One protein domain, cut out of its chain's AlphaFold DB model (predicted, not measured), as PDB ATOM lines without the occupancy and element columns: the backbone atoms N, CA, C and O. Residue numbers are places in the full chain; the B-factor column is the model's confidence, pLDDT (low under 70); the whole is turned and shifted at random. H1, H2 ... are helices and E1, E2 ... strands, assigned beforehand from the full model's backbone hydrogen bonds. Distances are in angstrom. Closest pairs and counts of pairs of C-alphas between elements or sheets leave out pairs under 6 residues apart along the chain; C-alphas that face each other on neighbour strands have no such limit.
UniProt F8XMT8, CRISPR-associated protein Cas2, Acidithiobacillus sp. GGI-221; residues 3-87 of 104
ATOM      1  N   ILE A   3     206.239 219.324 165.150       98.56
ATOM      2  CA  ILE A   3     206.498 219.355 166.593       98.56
ATOM      3  C   ILE A   3     206.988 220.750 166.958       98.56
ATOM      4  O   ILE A   3     207.993 221.198 166.419       98.56
ATOM      5  N   SER A   4     206.316 221.423 167.886       98.44
ATOM      6  CA  SER A   4     206.763 222.696 168.458       98.44
ATOM      7  C   SER A   4     207.124 222.515 169.925       98.44
ATOM      8  O   SER A   4     206.405 221.824 170.645       98.44
ATOM      9  N   LEU A   5     208.231 223.116 170.369       98.50
ATOM     10  CA  LEU A   5     208.767 222.970 171.721       98.50
ATOM     11  C   LEU A   5     208.899 224.318 172.441       98.50
ATOM     12  O   LEU A   5     209.316 225.325 171.869       98.50
ATOM     13  N   ILE A   6     208.637 224.317 173.748       98.25
ATOM     14  CA  ILE A   6     208.864 225.459 174.639       98.25
ATOM     15  C   ILE A   6     209.782 225.014 175.773       98.25
ATOM     16  O   ILE A   6     209.444 224.103 176.528       98.25
ATOM     17  N   LYS A   7     210.926 225.699 175.915       97.38
ATOM     18  CA  LYS A   7     211.979 225.382 176.897       97.38
ATOM     19  C   LYS A   7     212.412 223.894 176.872       97.38
ATOM     20  O   LYS A   7     212.407 223.264 177.930       97.38
ATOM     21  N   PRO A   8     212.754 223.313 175.702       95.75
ATOM     22  CA  PRO A   8     213.163 221.912 175.631       95.75
ATOM     23  C   PRO A   8     214.573 221.679 176.178       95.75
ATOM     24  O   PRO A   8     215.418 222.575 176.176       95.75
ATOM     25  N   GLU A   9     214.865 220.436 176.555       97.31
ATOM     26  CA  GLU A   9     216.236 219.986 176.768       97.31
ATOM     27  C   GLU A   9     217.024 220.025 175.447       97.31
ATOM     28  O   GLU A   9     216.526 219.622 174.391       97.31
ATOM     29  N   ALA A  10     218.297 220.440 175.497       96.81
ATOM     30  CA  ALA A  10     219.155 220.522 174.308       96.81
ATOM     31  C   ALA A  10     219.266 219.179 173.558       96.81
ATOM     32  O   ALA A  10     219.297 219.152 172.327       96.81
ATOM     33  N   ALA A  11     219.261 218.062 174.295       97.38
ATOM     34  CA  ALA A  11     219.296 216.718 173.727       97.38
ATOM     35  C   ALA A  11     218.054 216.398 172.877       97.38
ATOM     36  O   ALA A  11     218.193 215.811 171.804       97.38
ATOM     37  N   LEU A  12     216.856 216.814 173.311       98.00
ATOM     38  CA  LEU A  12     215.621 216.599 172.553       98.00
ATOM     39  C   LEU A  12     215.627 217.425 171.264       98.00
ATOM     40  O   LEU A  12     215.345 216.889 170.194       98.00
ATOM     41  N   ARG A  13     216.037 218.700 171.343       97.00
ATOM     42  CA  ARG A  13     216.194 219.560 170.159       97.00
ATOM     43  C   ARG A  13     217.157 218.935 169.145       97.00
ATOM     44  O   ARG A  13     216.818 218.795 167.974       97.00
ATOM     45  N   GLY A  14     218.339 218.526 169.609       96.69
ATOM     46  CA  GLY A  14     219.355 217.904 168.762       96.69
ATOM     47  C   GLY A  14     218.908 216.569 168.161       96.69
ATOM     48  O   GLY A  14     219.319 216.238 167.056       96.69
ATOM     49  N   MET A  15     218.058 215.809 168.855       96.81
ATOM     50  CA  MET A  15     217.475 214.574 168.329       96.81
ATOM     51  C   MET A  15     216.462 214.857 167.216       96.81
ATOM     52  O   MET A  15     216.558 214.247 166.155       96.81
ATOM     53  N   LEU A  16     215.535 215.800 167.420       97.81
ATOM     54  CA  LEU A  16     214.537 216.169 166.409       97.81
ATOM     55  C   LEU A  16     215.183 216.739 165.140       97.81
ATOM     56  O   LEU A  16     214.777 216.375 164.040       97.81
ATOM     57  N   ALA A  17     216.239 217.544 165.282       96.69
ATOM     58  CA  ALA A  17     216.977 218.119 164.156       96.69
ATOM     59  C   ALA A  17     217.662 217.079 163.242       96.69
ATOM     60  O   ALA A  17     218.031 217.406 162.119       96.69
ATOM     61  N   ARG A  18     217.834 215.822 163.685       95.62
ATOM     62  CA  ARG A  18     218.373 214.737 162.835       95.62
ATOM     63  C   ARG A  18     217.350 214.188 161.846       95.62
ATOM     64  O   ARG A  18     217.733 213.563 160.865       95.62
ATOM     65  N   TYR A  19     216.068 214.372 162.143       96.56
ATOM     66  CA  TYR A  19     214.961 213.746 161.423       96.56
ATOM     67  C   TYR A  19     214.032 214.760 160.757       96.56
ATOM     68  O   TYR A  19     213.325 214.420 159.810       96.56
ATOM     69  N   PHE A  20     214.018 215.993 161.254       98.19
ATOM     70  CA  PHE A  20     213.114 217.044 160.818       98.19
ATOM     71  C   PHE A  20     213.870 218.310 160.448       98.19
ATOM     72  O   PHE A  20     214.935 218.601 160.989       98.19
ATOM     73  N   VAL A  21     213.254 219.101 159.573       98.25
ATOM     74  CA  VAL A  21     213.695 220.465 159.292       98.25
ATOM     75  C   VAL A  21     213.151 221.374 160.392       98.25
ATOM     76  O   VAL A  21     211.946 221.374 160.653       98.25
ATOM     77  N   GLU A  22     214.027 222.137 161.044       98.00
ATOM     78  CA  GLU A  22     213.628 223.229 161.942       98.00
ATOM     79  C   GLU A  22     213.209 224.432 161.077       98.00
ATOM     80  O   GLU A  22     214.018 224.922 160.292       98.00
ATOM     81  N   ILE A  23     211.943 224.862 161.159       95.81
ATOM     82  CA  ILE A  23     211.395 225.948 160.326       95.81
ATOM     83  C   ILE A  23     211.591 227.293 161.057       95.81
ATOM     84  O   ILE A  23     212.538 228.003 160.723       95.81
ATOM     85  N   PRO A  24     210.798 227.665 162.086       95.12
ATOM     86  CA  PRO A  24     211.251 228.606 163.101       95.12
ATOM     87  C   PRO A  24     211.886 227.867 164.284       95.12
ATOM     88  O   PRO A  24     211.757 226.649 164.435       95.12
ATOM     89  N   VAL A  25     212.540 228.630 165.160       95.88
ATOM     90  CA  VAL A  25     213.169 228.109 166.382       95.88
ATOM     91  C   VAL A  25     212.208 227.189 167.133       95.88
ATOM     92  O   VAL A  25     211.055 227.540 167.391       95.88
ATOM     93  N   HIS A  26     212.707 226.005 167.485       98.12
ATOM     94  CA  HIS A  26     211.995 224.975 168.233       98.12
ATOM     95  C   HIS A  26     210.744 224.407 167.556       98.12
ATOM     96  O   HIS A  26     209.953 223.740 168.220       98.12
ATOM     97  N   THR A  27     210.555 224.629 166.256       98.56
ATOM     98  CA  THR A  27     209.443 224.053 165.500       98.56
ATOM     99  C   THR A  27     209.975 223.244 164.331       98.56
ATOM    100  O   THR A  27     210.645 223.755 163.442       98.56
ATOM    101  N   PHE A  28     209.657 221.960 164.342       98.56
ATOM    102  CA  PHE A  28     210.223 220.933 163.486       98.56
ATOM    103  C   PHE A  28     209.134 220.336 162.610       98.56
ATOM    104  O   PHE A  28     208.055 220.018 163.109       98.56
ATOM    105  N   ALA A  29     209.407 220.136 161.324       98.38
ATOM    106  CA  ALA A  29     208.481 219.477 160.416       98.38
ATOM    107  C   ALA A  29     209.180 218.446 159.533       98.38
ATOM    108  O   ALA A  29     210.327 218.610 159.116       98.38
ATOM    109  N   GLY A  30     208.452 217.381 159.212       97.06
ATOM    110  CA  GLY A  30     208.874 216.422 158.201       97.06
ATOM    111  C   GLY A  30     208.061 215.137 158.205       97.06
ATOM    112  O   GLY A  30     207.067 214.979 158.930       97.06
ATOM    113  N   LYS A  31     208.485 214.219 157.341       96.31
ATOM    114  CA  LYS A  31     207.892 212.897 157.164       96.31
ATOM    115  C   LYS A  31     208.928 211.851 157.549       96.31
ATOM    116  O   LYS A  31     210.046 211.880 157.054       96.31
ATOM    117  N   ILE A  32     208.528 210.935 158.417       95.00
ATOM    118  CA  ILE A  32     209.354 209.832 158.894       95.00
ATOM    119  C   ILE A  32     208.482 208.578 158.988       95.00
ATOM    120  O   ILE A  32     207.253 208.689 159.038       95.00
ATOM    121  N   ASP A  33     209.087 207.393 158.965       95.50
ATOM    122  CA  ASP A  33     208.351 206.150 159.181       95.50
ATOM    123  C   ASP A  33     207.796 206.040 160.609       95.50
ATOM    124  O   ASP A  33     208.239 206.707 161.548       95.50
ATOM    125  N   ARG A  34     206.808 205.154 160.765       93.56
ATOM    126  CA  ARG A  34     206.055 204.978 162.011       93.56
ATOM    127  C   ARG A  34     206.947 204.620 163.202       93.56
ATOM    128  O   ARG A  34     206.732 205.148 164.286       93.56
ATOM    129  N   ARG A  35     207.946 203.754 163.010       95.56
ATOM    130  CA  ARG A  35     208.781 203.251 164.109       95.56
ATOM    131  C   ARG A  35     209.622 204.372 164.709       95.56
ATOM    132  O   ARG A  35     209.681 204.514 165.928       95.56
ATOM    133  N   HIS A  36     210.270 205.169 163.863       94.81
ATOM    134  CA  HIS A  36     211.040 206.307 164.353       94.81
ATOM    135  C   HIS A  36     210.131 207.429 164.869       94.81
ATOM    136  O   HIS A  36     210.492 208.080 165.845       94.81
ATOM    137  N   ALA A  37     208.946 207.629 164.273       94.88
ATOM    138  CA  ALA A  37     207.960 208.569 164.805       94.88
ATOM    139  C   ALA A  37     207.578 208.220 166.251       94.88
ATOM    140  O   ALA A  37     207.666 209.083 167.114       94.88
ATOM    141  N   GLU A  38     207.226 206.963 166.530       96.12
ATOM    142  CA  GLU A  38     206.863 206.490 167.874       96.12
ATOM    143  C   GLU A  38     207.991 206.719 168.885       96.12
ATOM    144  O   GLU A  38     207.766 207.321 169.932       96.12
ATOM    145  N   LEU A  39     209.228 206.358 168.528       96.19
ATOM    146  CA  LEU A  39     210.392 206.595 169.386       96.19
ATOM    147  C   LEU A  39     210.592 208.087 169.704       96.19
ATOM    148  O   LEU A  39     210.900 208.444 170.842       96.19
ATOM    149  N   LEU A  40     210.452 208.964 168.706       96.69
ATOM    150  CA  LEU A  40     210.589 210.409 168.900       96.69
ATOM    151  C   LEU A  40     209.445 210.966 169.751       96.69
ATOM    152  O   LEU A  40     209.696 211.792 170.625       96.69
ATOM    153  N   LEU A  41     208.215 210.492 169.539       97.56
ATOM    154  CA  LEU A  41     207.051 210.892 170.328       97.56
ATOM    155  C   LEU A  41     207.208 210.517 171.799       97.56
ATOM    156  O   LEU A  41     206.932 211.351 172.656       97.56
ATOM    157  N   ASP A  42     207.737 209.336 172.111       98.06
ATOM    158  CA  ASP A  42     208.000 208.940 173.498       98.06
ATOM    159  C   ASP A  42     209.019 209.868 174.177       98.06
ATOM    160  O   ASP A  42     208.870 210.224 175.348       98.06
ATOM    161  N   LYS A  43     210.032 210.335 173.439       97.94
ATOM    162  CA  LYS A  43     210.990 211.331 173.948       97.94
ATOM    163  C   LYS A  43     210.363 212.707 174.126       97.94
ATOM    164  O   LYS A  43     210.674 213.378 175.106       97.94
ATOM    165  N   VAL A  44     209.482 213.117 173.214       98.25
ATOM    166  CA  VAL A  44     208.735 214.376 173.329       98.25
ATOM    167  C   VAL A  44     207.797 214.334 174.534       98.25
ATOM    168  O   VAL A  44     207.806 215.270 175.323       98.25
ATOM    169  N   ARG A  45     207.056 213.242 174.742       97.88
ATOM    170  CA  ARG A  45     206.176 213.037 175.908       97.88
ATOM    171  C   ARG A  45     206.930 213.055 177.236       97.88
ATOM    172  O   ARG A  45     206.378 213.476 178.244       97.88
ATOM    173  N   ALA A  46     208.191 212.627 177.230       97.75
ATOM    174  CA  ALA A  46     209.057 212.616 178.406       97.75
ATOM    175  C   ALA A  46     209.783 213.951 178.680       97.75
ATOM    176  O   ALA A  46     210.565 214.027 179.631       97.75
ATOM    177  N   THR A  47     209.578 214.995 177.865       97.88
ATOM    178  CA  THR A  47     210.216 216.303 178.093       97.88
ATOM    179  C   THR A  47     209.720 216.958 179.383       97.88
ATOM    180  O   THR A  47     208.548 216.850 179.747       97.88
ATOM    181  N   LYS A  48     210.598 217.704 180.059       97.19
ATOM    182  CA  LYS A  48     210.229 218.626 181.149       97.19
ATOM    183  C   LYS A  48     209.715 219.968 180.624       97.19
ATOM    184  O   LYS A  48     209.118 220.733 181.381       97.19
ATOM    185  N   GLY A  49     209.993 220.281 179.356       97.62
ATOM    186  CA  GLY A  49     209.469 221.453 178.661       97.62
ATOM    187  C   GLY A  49     208.001 221.275 178.278       97.62
ATOM    188  O   GLY A  49     207.294 220.443 178.839       97.62
ATOM    189  N   LYS A  50     207.532 222.049 177.302       98.38
ATOM    190  CA  LYS A  50     206.210 221.841 176.694       98.38
ATOM    191  C   LYS A  50     206.355 221.472 175.235       98.38
ATOM    192  O   LYS A  50     207.304 221.924 174.590       98.38
ATOM    193  N   ALA A  51     205.400 220.707 174.725       98.31
ATOM    194  CA  ALA A  51     205.355 220.370 173.315       98.31
ATOM    195  C   ALA A  51     203.932 220.396 172.763       98.31
ATOM    196  O   ALA A  51     202.982 220.025 173.450       98.31
ATOM    197  N   ALA A  52     203.817 220.776 171.495       98.25
ATOM    198  CA  ALA A  52     202.642 220.529 170.677       98.25
ATOM    199  C   ALA A  52     203.061 219.664 169.488       98.25
ATOM    200  O   ALA A  52     204.016 219.996 168.784       98.25
ATOM    201  N   VAL A  53     202.359 218.559 169.273       98.19
ATOM    202  CA  VAL A  53     202.623 217.607 168.195       98.19
ATOM    203  C   VAL A  53     201.405 217.545 167.291       98.19
ATOM    204  O   VAL A  53     200.301 217.321 167.769       98.19
ATOM    205  N   ILE A  54     201.615 217.688 165.986       97.69
ATOM    206  CA  ILE A  54     200.607 217.480 164.948       97.69
ATOM    207  C   ILE A  54     200.994 216.260 164.119       97.69
ATOM    208  O   ILE A  54     202.052 216.234 163.474       97.69
ATOM    209  N   THR A  55     200.104 215.272 164.077       96.56
ATOM    210  CA  THR A  55     200.268 214.063 163.263       96.56
ATOM    211  C   THR A  55     199.155 213.984 162.235       96.56
ATOM    212  O   THR A  55     197.989 214.100 162.589       96.56
ATOM    213  N   ALA A  56     199.505 213.771 160.964       94.88
ATOM    214  CA  ALA A  56     198.516 213.596 159.904       94.88
ATOM    215  C   ALA A  56     197.648 212.361 160.180       94.88
ATOM    216  O   ALA A  56     198.173 211.297 160.527       94.88
ATOM    217  N   ARG A  57     196.331 212.499 160.024       92.94
ATOM    218  CA  ARG A  57     195.341 211.448 160.281       92.94
ATOM    219  C   ARG A  57     194.206 211.543 159.276       92.94
ATOM    220  O   ARG A  57     193.942 212.602 158.727       92.94
ATOM    221  N   ASN A  58     193.553 210.412 159.032       92.94
ATOM    222  CA  ASN A  58     192.377 210.356 158.174       92.94
ATOM    223  C   ASN A  58     191.122 210.643 159.012       92.94
ATOM    224  O   ASN A  58     190.430 209.716 159.429       92.94
ATOM    225  N   ASN A  59     190.924 211.915 159.348       88.75
ATOM    226  CA  ASN A  59     189.761 212.465 160.044       88.75
ATOM    227  C   ASN A  59     189.384 213.809 159.393       88.75
ATOM    228  O   ASN A  59     190.104 214.286 158.513       88.75
ATOM    229  N   ASP A  60     188.302 214.442 159.841       88.19
ATOM    230  CA  ASP A  60     187.767 215.663 159.214       88.19
ATOM    231  C   ASP A  60     188.736 216.855 159.249       88.19
ATOM    232  O   ASP A  60     188.722 217.706 158.363       88.19
ATOM    233  N   SER A  61     189.628 216.903 160.243       88.50
ATOM    234  CA  SER A  61     190.668 217.937 160.341       88.50
ATOM    235  C   SER A  61     191.930 217.604 159.530       88.50
ATOM    236  O   SER A  61     192.770 218.474 159.310       88.50
ATOM    237  N   GLY A  62     192.101 216.353 159.092       93.56
ATOM    238  CA  GLY A  62     193.309 215.848 158.434       93.56
ATOM    239  C   GLY A  62     194.503 215.612 159.374       93.56
ATOM    240  O   GLY A  62     195.595 215.248 158.919       93.56
ATOM    241  N   PHE A  63     194.338 215.820 160.683       94.94
ATOM    242  CA  PHE A  63     195.386 215.654 161.689       94.94
ATOM    243  C   PHE A  63     194.826 215.498 163.110       94.94
ATOM    244  O   PHE A  63     193.688 215.862 163.385       94.94
ATOM    245  N   ASP A  64     195.672 214.998 164.013       94.75
ATOM    246  CA  ASP A  64     195.476 215.029 165.466       94.75
ATOM    247  C   ASP A  64     196.505 215.964 166.116       94.75
ATOM    248  O   ASP A  64     197.629 216.099 165.612       94.75
ATOM    249  N   ILE A  65     196.136 216.557 167.255       96.38
ATOM    250  CA  ILE A  65     197.033 217.329 168.124       96.38
ATOM    251  C   ILE A  65     197.264 216.581 169.440       96.38
ATOM    252  O   ILE A  65     196.316 216.165 170.102       96.38
ATOM    253  N   GLU A  66     198.519 216.510 169.877       96.69
ATOM    254  CA  GLU A  66     198.892 216.137 171.243       96.69
ATOM    255  C   GLU A  66     199.615 217.307 171.925       96.69
ATOM    256  O   GLU A  66     200.535 217.901 171.356       96.69
ATOM    257  N   LEU A  67     199.197 217.645 173.149       98.06
ATOM    258  CA  LEU A  67     199.803 218.699 173.962       98.06
ATOM    259  C   LEU A  67     200.483 218.090 175.193       98.06
ATOM    260  O   LEU A  67     199.830 217.452 176.014       98.06
ATOM    261  N   VAL A  68     201.780 218.346 175.356       98.12
ATOM    262  CA  VAL A  68     202.603 217.863 176.475       98.12
ATOM    263  C   VAL A  68     202.896 219.023 177.430       98.12
ATOM    264  O   VAL A  68     203.419 220.056 177.009       98.12
ATOM    265  N   ASN A  69     202.565 218.862 178.717       97.06
ATOM    266  CA  ASN A  69     202.786 219.847 179.795       97.06
ATOM    267  C   ASN A  69     202.143 221.236 179.551       97.06
ATOM    268  O   ASN A  69     202.661 222.287 179.954       97.06
ATOM    269  N   HIS A  70     200.993 221.265 178.873       95.38
ATOM    270  CA  HIS A  70     200.195 222.471 178.639       95.38
ATOM    271  C   HIS A  70     198.999 222.571 179.605       95.38
ATOM    272  O   HIS A  70     197.853 222.510 179.185       95.38
ATOM    273  N   ASP A  71     199.243 222.825 180.894       91.75
ATOM    274  CA  ASP A  71     198.206 222.785 181.955       91.75
ATOM    275  C   ASP A  71     196.977 223.697 181.746       91.75
ATOM    276  O   ASP A  71     195.916 223.478 182.331       91.75
ATOM    277  N   ASN A  72     197.118 224.756 180.944       92.88
ATOM    278  CA  ASN A  72     196.042 225.710 180.656       92.88
ATOM    279  C   ASN A  72     195.328 225.437 179.328       92.88
ATOM    280  O   ASN A  72     194.416 226.191 178.990       92.88
ATOM    281  N   TYR A  73     195.748 224.423 178.573       94.81
ATOM    282  CA  TYR A  73     195.188 224.095 177.270       94.81
ATOM    283  C   TYR A  73     194.669 222.663 177.261       94.81
ATOM    284  O   TYR A  73     195.223 221.777 177.908       94.81
ATOM    285  N   THR A  74     193.599 222.421 176.518       94.88
ATOM    286  CA  THR A  74     193.048 221.075 176.353       94.88
ATOM    287  C   THR A  74     192.513 220.938 174.941       94.88
ATOM    288  O   THR A  74     191.821 221.835 174.458       94.88
ATOM    289  N   VAL A  75     192.859 219.838 174.274       95.12
ATOM    290  CA  VAL A  75     192.271 219.490 172.979       95.12
ATOM    291  C   VAL A  75     190.846 219.009 173.234       95.12
ATOM    292  O   VAL A  75     190.634 218.161 174.099       95.12
ATOM    293  N   VAL A  76     189.875 219.584 172.535       94.56
ATOM    294  CA  VAL A  76     188.453 219.264 172.686       94.56
ATOM    295  C   VAL A  76     187.833 219.010 171.320       94.56
ATOM    296  O   VAL A  76     188.194 219.668 170.346       94.56
ATOM    297  N   ASP A  77     186.898 218.069 171.266       91.75
ATOM    298  CA  ASP A  77     185.984 217.904 170.140       91.75
ATOM    299  C   ASP A  77     184.771 218.812 170.371       91.75
ATOM    300  O   ASP A  77     184.164 218.793 171.450       91.75
ATOM    301  N   PHE A  78     184.458 219.646 169.385       92.50
ATOM    302  CA  PHE A  78     183.263 220.469 169.361       92.50
ATOM    303  C   PHE A  78     182.547 220.274 168.025       92.50
ATOM    304  O   PHE A  78     182.897 220.912 167.034       92.50
ATOM    305  N   ASP A  79     181.545 219.394 168.021       90.50
ATOM    306  CA  ASP A  79     180.732 219.072 166.839       90.50
ATOM    307  C   ASP A  79     181.574 218.529 165.666       90.50
ATOM    308  O   ASP A  79     181.458 218.970 164.524       90.50
ATOM    309  N   GLY A  80     182.505 217.616 165.967       85.88
ATOM    310  CA  GLY A  80     183.426 217.026 164.989       85.88
ATOM    311  C   GLY A  80     184.636 217.905 164.660       85.88
ATOM    312  O   GLY A  80     185.559 217.465 163.971       85.88
ATOM    313  N   LEU A  81     184.688 219.139 165.175       87.81
ATOM    314  CA  LEU A  81     185.837 220.025 165.021       87.81
ATOM    315  C   LEU A  81     186.795 219.870 166.201       87.81
ATOM    316  O   LEU A  81     186.447 220.128 167.354       87.81
ATOM    317  N   MET A  82     188.045 219.525 165.903       92.94
ATOM    318  CA  MET A  82     189.109 219.510 166.899       92.94
ATOM    319  C   MET A  82     189.581 220.940 167.189       92.94
ATOM    320  O   MET A  82     190.129 221.623 166.323       92.94
ATOM    321  N   LEU A  83     189.419 221.382 168.434       93.25
ATOM    322  CA  LEU A  83     189.804 222.712 168.911       93.25
ATOM    323  C   LEU A  83     190.771 222.622 170.096       93.25
ATOM    324  O   LEU A  83     190.894 221.593 170.757       93.25
ATOM    325  N   VAL A  84     191.433 223.738 170.412       94.88
ATOM    326  CA  VAL A  84     192.233 223.883 171.636       94.88
ATOM    327  C   VAL A  84     191.556 224.891 172.561       94.88
ATOM    328  O   VAL A  84     191.591 226.100 172.329       94.88
ATOM    329  N   ALA A  85     190.943 224.394 173.634       94.81
ATOM    330  CA  ALA A  85     190.334 225.218 174.668       94.81
ATOM    331  C   ALA A  85     191.400 225.807 175.603       94.81
ATOM    332  O   ALA A  85     192.399 225.157 175.907       94.81
ATOM    333  N   ILE A  86     191.163 227.025 176.103       94.25
ATOM    334  CA  ILE A  86     192.058 227.718 177.041       94.25
ATOM    335  C   ILE A  86     191.343 227.933 178.375       94.25
ATOM    336  O   ILE A  86     190.317 228.617 178.446       94.25
ATOM    337  N   LYS A  87     191.920 227.424 179.467       90.06
ATOM    338  CA  LYS A  87     191.429 227.671 180.825       90.06
ATOM    339  C   LYS A  87     191.739 229.111 181.236       90.06
ATOM    340  O   LYS A  87     192.853 229.442 181.638       90.06
TER     341      LYS A  87
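This is residues 3 to 87 of the 104 residues of the protein "CRISPR-associated protein Cas2" of Acidithiobacillus sp. GGI-221 (UniProt F8XMT8). A narrow wall of four antiparallel strands, E2, E1, E3 and E4 in that order, has the strand hairpin E5-E6 beyond E4 at one end of the long axis and helices H1 and H2 side by side, only just touching, toward the other end. Of 85 printed residues, two named helices and six named strands follow as E1 H1 E2 H2 E3 E4 E5 E6, a mixed class. The whole is compact, with a radius of gyration of the C-alphas of 13.2 A and spans of 38 by 28 by 22 A.

Find C-alpha 3 at (206.498, 219.355, 166.593), where E1, residues 3 to 6, begins. H1 is residues 10 to 16, and E2 is residues 27 to 29. H2, residues 34 to 45, runs 16.1 A from C-alpha 34 at (206.055, 204.978, 162.011). Then come E3, residues 50 to 56, 20.2 A, and E4, residues 63 to 68, 16.6 A. E5 is residues 73 to 78, and E6, residues 81 to 86, ends at (192.058, 227.718, 177.041).

Look at E1 beside E3, where N 4 and O 52 are 2.9 A apart; E2 is E1's other neighbour, with N 28 and O 3 at 2.8 A. E2, H2, E3 form a split strand-helix-strand unit, two same-way strands with E1 between them, its crossover right-handed. Hairpin E3 and E4 has N 53 and O 66 at 2.8 A; hairpin E5 and E6 has N 83 and O 76 at 2.8 A. The closest C-alphas of E4 and E5, Ile 65 and Val 75, are 7.1 A apart. H1, with residues 12 to 16, and H2, with residues 37 to 45, only graze the four-stranded sheet. H2, with residues 40 to 44 alone, and H1 only just touch, with 3 pairs of C-alphas within 8 A, the closest being Leu 12 and Lys 43, 7.2 A. In both helices every O i to N i+4 pair is within hydrogen-bond range.

The C-alphas farthest apart, of Ala 11 and Asp 79, are 39.2 A apart. The printed part has no cut, no link is long, and no printed residue is under pLDDT 70.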